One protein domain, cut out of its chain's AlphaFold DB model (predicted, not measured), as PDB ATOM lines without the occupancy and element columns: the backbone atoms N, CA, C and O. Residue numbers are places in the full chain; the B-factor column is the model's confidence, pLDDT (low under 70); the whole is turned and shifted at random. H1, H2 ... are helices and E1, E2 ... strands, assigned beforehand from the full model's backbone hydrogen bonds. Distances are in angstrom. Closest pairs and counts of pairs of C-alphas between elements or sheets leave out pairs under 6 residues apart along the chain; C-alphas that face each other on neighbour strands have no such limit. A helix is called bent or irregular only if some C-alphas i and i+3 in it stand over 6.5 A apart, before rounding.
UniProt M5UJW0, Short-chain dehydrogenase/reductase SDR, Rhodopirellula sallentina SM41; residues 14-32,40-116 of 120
ATOM      1  N   GLN A  14      -3.210  22.741  31.455       95.31
ATOM      2  CA  GLN A  14      -4.268  23.011  32.419       95.31
ATOM      3  C   GLN A  14      -4.944  24.354  32.165       95.31
ATOM      4  O   GLN A  14      -6.169  24.436  32.248       95.31
ATOM      5  N   LEU A  15      -4.196  25.402  31.822       96.81
ATOM      6  CA  LEU A  15      -4.763  26.689  31.435       96.81
ATOM      7  C   LEU A  15      -5.537  26.574  30.115       96.81
ATOM      8  O   LEU A  15      -6.673  27.046  30.020       96.81
ATOM      9  N   GLY A  16      -4.965  25.888  29.129       97.81
ATOM     10  CA  GLY A  16      -5.569  25.648  27.824       97.81
ATOM     11  C   GLY A  16      -6.886  24.881  27.923       97.81
ATOM     12  O   GLY A  16      -7.921  25.355  27.449       97.81
ATOM     13  N   VAL A  17      -6.878  23.730  28.598       96.31
ATOM     14  CA  VAL A  17      -8.058  22.858  28.723       96.31
ATOM     15  C   VAL A  17      -9.087  23.434  29.696       96.31
ATOM     16  O   VAL A  17     -10.272  23.538  29.363       96.31
ATOM     17  N   ASN A  18      -8.673  23.848  30.899       96.12
ATOM     18  CA  ASN A  18      -9.635  24.297  31.910       96.12
ATOM     19  C   ASN A  18     -10.192  25.688  31.591       96.12
ATOM     20  O   ASN A  18     -11.339  25.962  31.938       96.12
ATOM     21  N   HIS A  19      -9.413  26.573  30.962       97.38
ATOM     22  CA  HIS A  19      -9.825  27.959  30.766       97.38
ATOM     23  C   HIS A  19      -9.985  28.359  29.299       97.38
ATOM     24  O   HIS A  19     -11.102  28.703  28.923       97.38
ATOM     25  N   PHE A  20      -8.943  28.316  28.464       98.25
ATOM     26  CA  PHE A  20      -9.029  28.883  27.108       98.25
ATOM     27  C   PHE A  20     -10.054  28.178  26.215       98.25
ATOM     28  O   PHE A  20     -10.848  28.848  25.555       98.25
ATOM     29  N   GLY A  21     -10.127  26.846  26.269       98.06
ATOM     30  CA  GLY A  21     -11.162  26.097  25.554       98.06
ATOM     31  C   GLY A  21     -12.578  26.483  25.998       98.06
ATOM     32  O   GLY A  21     -13.460  26.686  25.166       98.06
ATOM     33  N   HIS A  22     -12.793  26.666  27.303       97.69
ATOM     34  CA  HIS A  22     -14.090  27.070  27.855       97.69
ATOM     35  C   HIS A  22     -14.434  28.534  27.551       97.69
ATOM     36  O   HIS A  22     -15.592  28.840  27.276       97.69
ATOM     37  N   PHE A  23     -13.440  29.423  27.571       98.12
ATOM     38  CA  PHE A  23     -13.581  30.819  27.164       98.12
ATOM     39  C   PHE A  23     -14.071  30.902  25.715       98.12
ATOM     40  O   PHE A  23     -15.086  31.544  25.439       98.12
ATOM     41  N   LEU A  24     -13.403  30.181  24.806       98.44
ATOM     42  CA  LEU A  24     -13.772  30.134  23.394       98.44
ATOM     43  C   LEU A  24     -15.158  29.511  23.193       98.44
ATOM     44  O   LEU A  24     -16.004  30.108  22.530       98.44
ATOM     45  N   LEU A  25     -15.420  28.347  23.796       98.31
ATOM     46  CA  LEU A  25     -16.715  27.667  23.702       98.31
ATOM     47  C   LEU A  25     -17.864  28.562  24.179       98.31
ATOM     48  O   LEU A  25     -18.898  28.643  23.519       98.31
ATOM     49  N   CYS A  26     -17.681  29.247  25.311       97.81
ATOM     50  CA  CYS A  26     -18.680  30.162  25.844       97.81
ATOM     51  C   CYS A  26     -18.948  31.315  24.874       97.81
ATOM     52  O   CYS A  26     -20.111  31.582  24.588       97.81
ATOM     53  N   GLY A  27     -17.903  31.935  24.314       97.75
ATOM     54  CA  GLY A  27     -18.049  32.991  23.310       97.75
ATOM     55  C   GLY A  27     -18.797  32.527  22.056       97.75
ATOM     56  O   GLY A  27     -19.724  33.198  21.612       97.75
ATOM     57  N   LEU A  28     -18.464  31.342  21.533       98.62
ATOM     58  CA  LEU A  28     -19.108  30.761  20.345       98.62
ATOM     59  C   LEU A  28     -20.589  30.407  20.561       98.62
ATOM     60  O   LEU A  28     -21.368  30.387  19.608       98.62
ATOM     61  N   LEU A  29     -20.985  30.093  21.797       98.06
ATOM     62  CA  LEU A  29     -22.357  29.711  22.138       98.06
ATOM     63  C   LEU A  29     -23.186  30.855  22.732       98.06
ATOM     64  O   LEU A  29     -24.399  30.695  22.878       98.06
ATOM     65  N   PHE A  30     -22.565  31.989  23.061       98.12
ATOM     66  CA  PHE A  30     -23.181  33.033  23.878       98.12
ATOM     67  C   PHE A  30     -24.504  33.546  23.299       98.12
ATOM     68  O   PHE A  30     -25.490  33.635  24.026       98.12
ATOM     69  N   GLU A  31     -24.575  33.804  21.990       97.62
ATOM     70  CA  GLU A  31     -25.812  34.285  21.358       97.62
ATOM     71  C   GLU A  31     -26.981  33.304  21.515       97.62
ATOM     72  O   GLU A  31     -28.104  33.722  21.788       97.62
ATOM     73  N   ARG A  32     -26.730  31.995  21.400       98.00
ATOM     74  CA  ARG A  32     -27.769  30.966  21.578       98.00
ATOM     75  C   ARG A  32     -28.198  30.835  23.038       98.00
ATOM     76  O   ARG A  32     -29.374  30.605  23.322       98.00
ATOM     77  N   VAL A  40     -24.721  30.343  31.899       97.75
ATOM     78  CA  VAL A  40     -23.358  29.812  31.918       97.75
ATOM     79  C   VAL A  40     -23.004  29.476  33.363       97.75
ATOM     80  O   VAL A  40     -23.032  30.345  34.229       97.75
ATOM     81  N   VAL A  41     -22.663  28.217  33.640       96.81
ATOM     82  CA  VAL A  41     -22.212  27.790  34.972       96.81
ATOM     83  C   VAL A  41     -20.752  27.373  34.890       96.81
ATOM     84  O   VAL A  41     -20.418  26.372  34.257       96.81
ATOM     85  N   VAL A  42     -19.878  28.137  35.539       95.75
ATOM     86  CA  VAL A  42     -18.441  27.869  35.601       95.75
ATOM     87  C   VAL A  42     -18.127  27.072  36.864       95.75
ATOM     88  O   VAL A  42     -18.356  27.531  37.984       95.75
ATOM     89  N   VAL A  43     -17.580  25.867  36.687       91.62
ATOM     90  CA  VAL A  43     -17.192  24.985  37.797       91.62
ATOM     91  C   VAL A  43     -15.774  25.323  38.263       91.62
ATOM     92  O   VAL A  43     -14.775  24.866  37.699       91.62
ATOM     93  N   GLY A  44     -15.695  26.140  39.311       84.75
ATOM     94  CA  GLY A  44     -14.453  26.546  39.958       84.75
ATOM     95  C   GLY A  44     -13.923  25.527  40.975       84.75
ATOM     96  O   GLY A  44     -14.440  24.423  41.148       84.75
ATOM     97  N   SER A  45     -12.858  25.909  41.680       84.50
ATOM     98  CA  SER A  45     -12.259  25.121  42.766       84.50
ATOM     99  C   SER A  45     -11.527  26.028  43.746       84.50
ATOM    100  O   SER A  45     -10.879  26.975  43.319       84.50
ATOM    101  N   ASN A  46     -11.528  25.687  45.041       84.88
ATOM    102  CA  ASN A  46     -10.760  26.403  46.070       84.88
ATOM    103  C   ASN A  46      -9.239  26.428  45.818       84.88
ATOM    104  O   ASN A  46      -8.543  27.223  46.452       84.88
ATOM    105  N   ALA A  47      -8.726  25.625  44.879       83.38
ATOM    106  CA  ALA A  47      -7.326  25.644  44.460       83.38
ATOM    107  C   ALA A  47      -6.840  27.033  44.008       83.38
ATOM    108  O   ALA A  47      -5.663  27.341  44.186       83.38
ATOM    109  N   TYR A  48      -7.728  27.918  43.529       80.31
ATOM    110  CA  TYR A  48      -7.352  29.294  43.167       80.31
ATOM    111  C   TYR A  48      -6.702  30.067  44.334       80.31
ATOM    112  O   TYR A  48      -5.902  30.975  44.116       80.31
ATOM    113  N   LYS A  49      -7.014  29.697  45.588       84.06
ATOM    114  CA  LYS A  49      -6.452  30.305  46.806       84.06
ATOM    115  C   LYS A  49      -5.074  29.752  47.182       84.06
ATOM    116  O   LYS A  49      -4.445  30.292  48.089       84.06
ATOM    117  N   MET A  50      -4.631  28.670  46.545       84.44
ATOM    118  CA  MET A  50      -3.489  27.855  46.978       84.44
ATOM    119  C   MET A  50      -2.259  27.974  46.067       84.44
ATOM    120  O   MET A  50      -1.227  27.401  46.399       84.44
ATOM    121  N   GLY A  51      -2.361  28.678  44.935       85.94
ATOM    122  CA  GLY A  51      -1.227  28.985  44.051       85.94
ATOM    123  C   GLY A  51      -0.720  30.417  44.217       85.94
ATOM    124  O   GLY A  51      -0.794  30.995  45.300       85.94
ATOM    125  N   LEU A  52      -0.274  31.030  43.115       89.31
ATOM    126  CA  LEU A  52       0.271  32.398  43.091       89.31
ATOM    127  C   LEU A  52      -0.737  33.498  43.467       89.31
ATOM    128  O   LEU A  52      -0.338  34.642  43.671       89.31
ATOM    129  N   LYS A  53      -2.040  33.177  43.525       91.81
ATOM    130  CA  LYS A  53      -3.154  34.122  43.769       91.81
ATOM    131  C   LYS A  53      -3.195  35.309  42.793       91.81
ATOM    132  O   LYS A  53      -3.855  36.308  43.054       91.81
ATOM    133  N   ARG A  54      -2.508  35.178  41.662       94.50
ATOM    134  CA  ARG A  54      -2.512  36.089  40.520       94.50
ATOM    135  C   ARG A  54      -2.346  35.269  39.251       94.50
ATOM    136  O   ARG A  54      -1.794  34.169  39.302       94.50
ATOM    137  N   ILE A  55      -2.784  35.824  38.130       96.44
ATOM    138  CA  ILE A  55      -2.394  35.317  36.815       96.44
ATOM    139  C   ILE A  55      -0.969  35.807  36.529       96.44
ATOM    140  O   ILE A  55      -0.663  36.988  36.727       96.44
ATOM    141  N   LYS A  56      -0.090  34.900  36.107       96.31
ATOM    142  CA  LYS A  56       1.275  35.192  35.661       96.31
ATOM    143  C   LYS A  56       1.229  35.604  34.188       96.31
ATOM    144  O   LYS A  56       1.593  34.836  33.311       96.31
ATOM    145  N   PHE A  57       0.692  36.789  33.900       96.56
ATOM    146  CA  PHE A  57       0.508  37.265  32.520       96.56
ATOM    147  C   PHE A  57       1.817  37.347  31.725       96.56
ATOM    148  O   PHE A  57       1.802  37.197  30.509       96.56
ATOM    149  N   GLU A  58       2.931  37.570  32.414       96.69
ATOM    150  CA  GLU A  58       4.277  37.597  31.851       96.69
ATOM    151  C   GLU A  58       4.787  36.220  31.387       96.69
ATOM    152  O   GLU A  58       5.747  36.158  30.630       96.69
ATOM    153  N   ASP A  59       4.162  35.133  31.844       97.00
ATOM    154  CA  ASP A  59       4.501  33.751  31.503       97.00
ATOM    155  C   ASP A  59       3.288  32.855  31.800       97.00
ATOM    156  O   ASP A  59       3.208  32.158  32.816       97.00
ATOM    157  N   LEU A  60       2.283  32.945  30.925       96.56
ATOM    158  CA  LEU A  60       1.026  32.211  31.083       96.56
ATOM    159  C   LEU A  60       1.224  30.698  30.992       96.56
ATOM    160  O   LEU A  60       0.458  29.954  31.610       96.56
ATOM    161  N   ASN A  61       2.240  30.267  30.245       96.69
ATOM    162  CA  ASN A  61       2.532  28.862  30.026       96.69
ATOM    163  C   ASN A  61       3.354  28.235  31.156       96.69
ATOM    164  O   ASN A  61       3.425  27.013  31.220       96.69
ATOM    165  N   PHE A  62       3.906  29.024  32.084       95.19
ATOM    166  CA  PHE A  62       4.876  28.534  33.068       95.19
ATOM    167  C   PHE A  62       6.101  27.892  32.398       95.19
ATOM    168  O   PHE A  62       6.578  26.852  32.853       95.19
ATOM    169  N   ASP A  63       6.625  28.523  31.347       94.94
ATOM    170  CA  ASP A  63       7.868  28.091  30.693       94.94
ATOM    171  C   ASP A  63       9.042  28.112  31.688       94.94
ATOM    172  O   ASP A  63       9.957  27.294  31.615       94.94
ATOM    173  N   GLU A  64       8.961  28.993  32.691       92.75
ATOM    174  CA  GLU A  64       9.901  29.070  33.803       92.75
ATOM    175  C   GLU A  64       9.247  28.665  35.133       92.75
ATOM    176  O   GLU A  64       8.202  29.192  35.545       92.75
ATOM    177  N   SER A  65       9.940  27.806  35.890       89.31
ATOM    178  CA  SER A  65       9.536  27.376  37.241       89.31
ATOM    179  C   SER A  65       8.155  26.696  37.299       89.31
ATOM    180  O   SER A  65       7.357  26.957  38.210       89.31
ATOM    181  N   TYR A  66       7.867  25.818  36.332       93.31
ATOM    182  CA  TYR A  66       6.626  25.046  36.283       93.31
ATOM    183  C   TYR A  66       6.405  24.208  37.545       93.31
ATOM    184  O   TYR A  66       7.263  23.444  37.990       93.31
ATOM    185  N   THR A  67       5.185  24.288  38.076       92.00
ATOM    186  CA  THR A  67       4.634  23.240  38.931       92.00
ATOM    187  C   THR A  67       3.199  22.973  38.500       92.00
ATOM    188  O   THR A  67       2.417  23.911  38.306       92.00
ATOM    189  N   ALA A  68       2.822  21.696  38.407       90.69
ATOM    190  CA  ALA A  68       1.456  21.311  38.047       90.69
ATOM    191  C   ALA A  68       0.411  21.941  38.984       90.69
ATOM    192  O   ALA A  68      -0.687  22.279  38.556       90.69
ATOM    193  N   TRP A  69       0.762  22.150  40.258       90.69
ATOM    194  CA  TRP A  69      -0.119  22.793  41.228       90.69
ATOM    195  C   TRP A  69      -0.332  24.289  40.961       90.69
ATOM    196  O   TRP A  69      -1.466  24.766  41.024       90.69
ATOM    197  N   ASN A  70       0.731  25.044  40.658       93.25
ATOM    198  CA  ASN A  70       0.600  26.475  40.364       93.25
ATOM    199  C   ASN A  70      -0.149  26.709  39.058       93.25
ATOM    200  O   ASN A  70      -1.013  27.586  39.013       93.25
ATOM    201  N   SER A  71       0.141  25.897  38.040       94.25
ATOM    202  CA  SER A  71      -0.614  25.902  36.792       94.25
ATOM    203  C   SER A  71      -2.107  25.629  37.045       94.25
ATOM    204  O   SER A  71      -2.972  26.424  36.658       94.25
ATOM    205  N   TYR A  72      -2.419  24.588  37.826       93.19
ATOM    206  CA  TYR A  72      -3.797  24.268  38.197       93.19
ATOM    207  C   TYR A  72      -4.498  25.430  38.886       93.19
ATOM    208  O   TYR A  72      -5.587  25.843  38.475       93.19
ATOM    209  N   ALA A  73      -3.865  25.990  39.914       93.69
ATOM    210  CA  ALA A  73      -4.400  27.114  40.661       93.69
ATOM    211  C   ALA A  73      -4.628  28.346  39.770       93.69
ATOM    212  O   ALA A  73      -5.663  29.000  39.911       93.69
ATOM    213  N   GLN A  74      -3.717  28.635  38.832       96.12
ATOM    214  CA  GLN A  74      -3.880  29.700  37.840       96.12
ATOM    215  C   GLN A  74      -5.085  29.435  36.936       96.12
ATOM    216  O   GLN A  74      -5.917  30.326  36.762       96.12
ATOM    217  N   SER A  75      -5.239  28.212  36.421       96.06
ATOM    218  CA  SER A  75      -6.376  27.860  35.563       96.06
ATOM    219  C   SER A  75      -7.721  28.031  36.290       96.06
ATOM    220  O   SER A  75      -8.681  28.563  35.727       96.06
ATOM    221  N   LYS A  76      -7.783  27.673  37.582       94.75
ATOM    222  CA  LYS A  76      -8.965  27.872  38.432       94.75
ATOM    223  C   LYS A  76      -9.212  29.334  38.778       94.75
ATOM    224  O   LYS A  76     -10.367  29.748  38.795       94.75
ATOM    225  N   LEU A  77      -8.169  30.132  38.999       95.62
ATOM    226  CA  LEU A  77      -8.313  31.580  39.167       95.62
ATOM    227  C   LEU A  77      -8.858  32.241  37.892       95.62
ATOM    228  O   LEU A  77      -9.777  33.052  37.978       95.62
ATOM    229  N   ALA A  78      -8.354  31.850  36.721       96.88
ATOM    230  CA  ALA A  78      -8.797  32.385  35.437       96.88
ATOM    231  C   ALA A  78     -10.286  32.101  35.175       96.88
ATOM    232  O   ALA A  78     -11.025  33.000  34.781       96.88
ATOM    233  N   GLN A  79     -10.764  30.894  35.501       96.00
ATOM    234  CA  GLN A  79     -12.191  30.550  35.457       96.00
ATOM    235  C   GLN A  79     -13.053  31.469  36.347       96.00
ATOM    236  O   GLN A  79     -14.099  31.944  35.902       96.00
ATOM    237  N   MET A  80     -12.615  31.749  37.582       94.50
ATOM    238  CA  MET A  80     -13.329  32.655  38.494       94.50
ATOM    239  C   MET A  80     -13.395  34.077  37.928       94.50
ATOM    240  O   MET A  80     -14.466  34.676  37.879       94.50
ATOM    241  N   MET A  81     -12.249  34.608  37.487       95.81
ATOM    242  CA  MET A  81     -12.156  35.953  36.913       95.81
ATOM    243  C   MET A  81     -13.035  36.089  35.670       95.81
ATOM    244  O   MET A  81     -13.760  37.071  35.540       95.81
ATOM    245  N   PHE A  82     -13.020  35.081  34.798       97.44
ATOM    246  CA  PHE A  82     -13.855  35.034  33.605       97.44
ATOM    247  C   PHE A  82     -15.344  35.091  33.925       97.44
ATOM    248  O   PHE A  82     -16.055  35.879  33.314       97.44
ATOM    249  N   ALA A  83     -15.819  34.298  34.884       97.00
ATOM    250  CA  ALA A  83     -17.234  34.283  35.231       97.00
ATOM    251  C   ALA A  83     -17.713  35.642  35.763       97.00
ATOM    252  O   ALA A  83     -18.755  36.134  35.334       97.00
ATOM    253  N   TYR A  84     -16.934  36.270  36.654       96.38
ATOM    254  CA  TYR A  84     -17.262  37.597  37.182       96.38
ATOM    255  C   TYR A  84     -17.246  38.669  36.094       96.38
ATOM    256  O   TYR A  84     -18.159  39.488  36.021       96.38
ATOM    257  N   GLU A  85     -16.231  38.654  35.232       98.06
ATOM    258  CA  GLU A  85     -16.122  39.627  34.149       98.06
ATOM    259  C   GLU A  85     -17.207  39.425  33.086       98.06
ATOM    260  O   GLU A  85     -17.762  40.403  32.588       98.06
ATOM    261  N   LEU A  86     -17.556  38.178  32.757       98.00
ATOM    262  CA  LEU A  86     -18.633  37.893  31.818       98.00
ATOM    263  C   LEU A  86     -19.977  38.362  32.379       98.00
ATOM    264  O   LEU A  86     -20.686  39.064  31.669       98.00
ATOM    265  N   GLN A  87     -20.297  38.062  33.645       97.88
ATOM    266  CA  GLN A  87     -21.517  38.569  34.290       97.88
ATOM    267  C   GLN A  87     -21.579  40.102  34.236       97.88
ATOM    268  O   GLN A  87     -22.593  40.669  33.837       97.88
ATOM    269  N   ARG A  88     -20.469  40.778  34.559       98.31
ATOM    270  CA  ARG A  88     -20.381  42.243  34.509       98.31
ATOM    271  C   ARG A  88     -20.658  42.795  33.105       98.31
ATOM    272  O   ARG A  88     -21.289  43.839  32.976       98.31
ATOM    273  N   ARG A  89     -20.180  42.120  32.052       98.06
ATOM    274  CA  ARG A  89     -20.427  42.514  30.651       98.06
ATOM    275  C   ARG A  89     -21.859  42.248  30.211       98.06
ATOM    276  O   ARG A  89     -22.447  43.110  29.576       98.06
ATOM    277  N   VAL A  90     -22.423  41.098  30.582       97.38
ATOM    278  CA  VAL A  90     -23.840  40.779  30.343       97.38
ATOM    279  C   VAL A  90     -24.726  41.898  30.888       97.38
ATOM    280  O   VAL A  90     -25.574  42.413  30.164       97.38
ATOM    281  N   GLU A  91     -24.504  42.296  32.142       97.25
ATOM    282  CA  GLU A  91     -25.278  43.355  32.793       97.25
ATOM    283  C   GLU A  91     -25.093  44.709  32.103       97.25
ATOM    284  O   GLU A  91     -26.071  45.410  31.851       97.25
ATOM    285  N   ALA A  92     -23.850  45.064  31.758       98.25
ATOM    286  CA  ALA A  92     -23.542  46.314  31.065       98.25
ATOM    287  C   ALA A  92     -24.195  46.406  29.673       98.25
ATOM    288  O   ALA A  92     -24.591  47.495  29.259       98.25
ATOM    289  N   ASP A  93     -24.347  45.272  28.987       97.56
ATOM    290  CA  ASP A  93     -24.941  45.182  27.651       97.56
ATOM    291  C   ASP A  93     -26.467  44.949  27.680       97.56
ATOM    292  O   ASP A  93     -27.086  44.784  26.627       97.56
ATOM    293  N   GLY A  94     -27.091  44.908  28.865       97.00
ATOM    294  CA  GLY A  94     -28.533  44.673  29.014       97.00
ATOM    295  C   GLY A  94     -28.991  43.285  28.547       97.00
ATOM    296  O   GLY A  94     -30.123  43.128  28.085       97.00
ATOM    297  N   LYS A  95     -28.103  42.288  28.618       96.94
ATOM    298  CA  LYS A  95     -28.362  40.885  28.262       96.94
ATOM    299  C   LYS A  95     -29.056  40.155  29.422       96.94
ATOM    300  O   LYS A  95     -28.939  40.554  30.578       96.94
ATOM    301  N   ASN A  96     -29.752  39.063  29.119       94.94
ATOM    302  CA  ASN A  96     -30.525  38.282  30.090       94.94
ATOM    303  C   ASN A  96     -29.797  37.024  30.588       94.94
ATOM    304  O   ASN A  96     -30.202  36.443  31.595       94.94
ATOM    305  N   ALA A  97     -28.756  36.571  29.884       95.81
ATOM    306  CA  ALA A  97     -27.996  35.383  30.245       95.81
ATOM    307  C   ALA A  97     -27.413  35.505  31.658       95.81
ATOM    308  O   ALA A  97     -26.757  36.483  31.990       95.81
ATOM    309  N   VAL A  98     -27.585  34.481  32.490       95.50
ATOM    310  CA  VAL A  98     -27.022  34.487  33.851       95.50
ATOM    311  C   VAL A  98     -25.709  33.715  33.868       95.50
ATOM    312  O   VAL A  98     -25.645  32.577  33.404       95.50
ATOM    313  N   VAL A  99     -24.664  34.293  34.448       97.25
ATOM    314  CA  VAL A  99     -23.364  33.650  34.639       97.25
ATOM    315  C   VAL A  99     -23.150  33.390  36.122       97.25
ATOM    316  O   VAL A  99     -23.214  34.289  36.956       97.25
ATOM    317  N   GLN A 100     -22.903  32.133  36.473       95.00
ATOM    318  CA  GLN A 100     -22.720  31.709  37.857       95.00
ATOM    319  C   GLN A 100     -21.436  30.912  38.007       95.00
ATOM    320  O   GLN A 100     -21.023  30.180  37.110       95.00
ATOM    321  N   VAL A 101     -20.841  31.006  39.190       91.94
ATOM    322  CA  VAL A 101     -19.762  30.120  39.607       91.94
ATOM    323  C   VAL A 101     -20.304  29.145  40.636       91.94
ATOM    324  O   VAL A 101     -20.953  29.554  41.598       91.94
ATOM    325  N   CYS A 102     -19.973  27.867  40.489       89.38
ATOM    326  CA  CYS A 102     -20.113  26.897  41.567       89.38
ATOM    327  C   CYS A 102     -18.755  26.281  41.912       89.38
ATOM    328  O   CYS A 102     -17.904  26.084  41.045       89.38
ATOM    329  N   HIS A 103     -18.538  25.965  43.188       78.62
ATOM    330  CA  HIS A 103     -17.448  25.091  43.606       78.62
ATOM    331  C   HIS A 103     -18.052  23.894  44.354       78.62
ATOM    332  O   HIS A 103     -18.810  24.092  45.303       78.62
ATOM    333  N   PRO A 104     -17.727  22.645  43.992       73.88
ATOM    334  CA  PRO A 104     -18.304  21.476  44.660       73.88
ATOM    335  C   PRO A 104     -17.649  21.156  46.019       73.88
ATOM    336  O   PRO A 104     -18.043  20.203  46.683       73.88
ATOM    337  N   GLY A 105     -16.651  21.938  46.454       64.31
ATOM    338  CA  GLY A 105     -15.873  21.650  47.663       64.31
ATOM    339  C   GLY A 105     -14.768  20.623  47.395       64.31
ATOM    340  O   GLY A 105     -14.288  20.509  46.268       64.31
ATOM    341  N   ALA A 106     -14.324  19.905  48.431       56.16
ATOM    342  CA  ALA A 106     -13.388  18.797  48.259       56.16
ATOM    343  C   ALA A 106     -14.125  17.616  47.612       56.16
ATOM    344  O   ALA A 106     -14.979  16.990  48.236       56.16
ATOM    345  N   SER A 107     -13.808  17.318  46.357       57.06
ATOM    346  CA  SER A 107     -14.407  16.204  45.624       57.06
ATOM    347  C   SER A 107     -13.365  15.108  45.423       57.06
ATOM    348  O   SER A 107     -12.245  15.394  44.996       57.06
ATOM    349  N   ARG A 108     -13.731  13.846  45.702       42.62
ATOM    350  CA  ARG A 108     -12.941  12.661  45.324       42.62
ATOM    351  C   ARG A 108     -12.961  12.523  43.802       42.62
ATOM    352  O   ARG A 108     -13.763  11.787  43.243       42.62
ATOM    353  N   THR A 109     -12.127  13.308  43.140       47.59
ATOM    354  CA  THR A 109     -11.921  13.280  41.694       47.59
ATOM    355  C   THR A 109     -10.528  12.728  41.428       47.59
ATOM    356  O   THR A 109      -9.610  12.968  42.214       47.59
ATOM    357  N   ASN A 110     -10.351  12.019  40.312       46.22
ATOM    358  CA  ASN A 110      -9.032  11.531  39.904       46.22
ATOM    359  C   ASN A 110      -8.024  12.664  39.643       46.22
ATOM    360  O   ASN A 110      -6.848  12.372  39.525       46.22
ATOM    361  N   LEU A 111      -8.422  13.947  39.652       54.09
ATOM    362  CA  LEU A 111      -7.497  15.084  39.545       54.09
ATOM    363  C   LEU A 111      -6.368  15.068  40.590       54.09
ATOM    364  O   LEU A 111      -5.258  15.499  40.288       54.09
ATOM    365  N   LEU A 112      -6.641  14.578  41.806       48.62
ATOM    366  CA  LEU A 112      -5.623  14.432  42.857       48.62
ATOM    367  C   LEU A 112      -4.813  13.133  42.720       48.62
ATOM    368  O   LEU A 112      -3.680  13.079  43.185       48.62
ATOM    369  N   ASN A 113      -5.376  12.105  42.077       44.97
ATOM    370  CA  ASN A 113      -4.691  10.832  41.851       44.97
ATOM    371  C   ASN A 113      -3.787  10.901  40.609       44.97
ATOM    372  O   ASN A 113      -2.661  10.436  40.668       44.97
ATOM    373  N   ASP A 114      -4.194  11.559  39.522       47.34
ATOM    374  CA  ASP A 114      -3.373  11.703  38.306       47.34
ATOM    375  C   ASP A 114      -2.201  12.683  38.475       47.34
ATOM    376  O   ASP A 114      -1.214  12.597  37.750       47.34
ATOM    377  N   THR A 115      -2.242  13.582  39.464       45.94
ATOM    378  CA  THR A 115      -1.073  14.409  39.819       45.94
ATOM    379  C   THR A 115      -0.094  13.706  40.770       45.94
ATOM    380  O   THR A 115       1.020  14.202  40.952       45.94
ATOM    381  N   ALA A 116      -0.462  12.550  41.342       36.34
ATOM    382  CA  ALA A 116       0.322  11.837  42.360       36.34
ATOM    383  C   ALA A 116       0.486  10.320  42.125       36.34
ATOM    384  O   ALA A 116       1.071   9.635  42.962       36.34
TER     385      ALA A 116
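Overview. This is residues 14 to 32 and 40 to 116 of the 120 residues of the protein "Short-chain dehydrogenase/reductase SDR" of Rhodopirellula sallentina SM41 (UniProt M5UJW0). A small ribbon of two strands, E1 and E2, runs along one long helix, H3, and a second long helix, H1, lies beside H3 and runs the same way. The short helix H2 packs on the first half of H3, residues 50 to 67 make a wide unnamed loop near that half, and the last printed residues lead out to the short helix H4, which is apart from the three other helices. The printed part has 96 residues, with four named helices and two named strands in the order H1, E1, H2, H3, E2, H4. The sheet has the order E1, E2 and is parallel, and the class is mostly helix. The whole is compact, with a radius of gyration of the C-alphas of 14.3 A, and spans 44 by 33 by 21 A.

Along the chain. Begin with the sheet: E1 is residues 40 to 43, and E2, residues 98 to 102, measures 12.8 A from first to last C-alpha. Find C-alpha 68 at (1.456, 21.311, 38.047); from there H3, residues 68 to 92, runs 36.0 A to C-alpha 92 at (-23.542, 46.314, 31.065). H1, residues 14 to 32, begins at C-alpha 14 at (-4.268, 23.011, 32.419) and measures 27.1 A. It has a kink of 30 degrees near residue 26 and is irregular, with C-alphas 28 and 31 7.6 A apart. H2 is residues 46 to 49, and H4 is residues 111 to 114.

Arrangement. Look first at E1 and E2, parallel neighbours at 12 degrees, where N 42 and O 100 are 2.8 A apart and N 100 and O 40 are 2.9 A apart, within hydrogen-bond range. E1, H2, H3 and E2 form a strand-helix-strand unit, two parallel neighbour strands with helices between them in the chain, and its crossover is right-handed. The closest C-alphas of H3 and E2 are those of Gln 87 and Val 99, 5.3 A apart. H1 and H3 touch at a shallow tilt of 20 degrees, the same way; H3 does so with residues 71 to 82 alone, and the closest C-alphas, of Leu 15 and Ser 75, are 4.6 A apart. H2 touches H3, which meets it with residues 72 to 77 alone; the closest C-alphas, of Tyr 48 and Ala 73, are 4.4 A apart. H4 and H3 are apart. In H3 every O i to N i+4 pair is within hydrogen-bond range, in H1 11 of 15 are, and H2 and H4 are too short for such a pair.

Size, cuts and confidence. The two C-alphas farthest apart, of Gly 94 and Ala 116, are 45.7 A apart. Residues 33 to 39 are not printed, and C-alphas 32 and 40 stand 11.3 A apart across this cut. The link from H2 to H3 is long, with 18 residues. Look to residues 105 to 116 for pLDDT under 70; the mean of the printed part is 88.6.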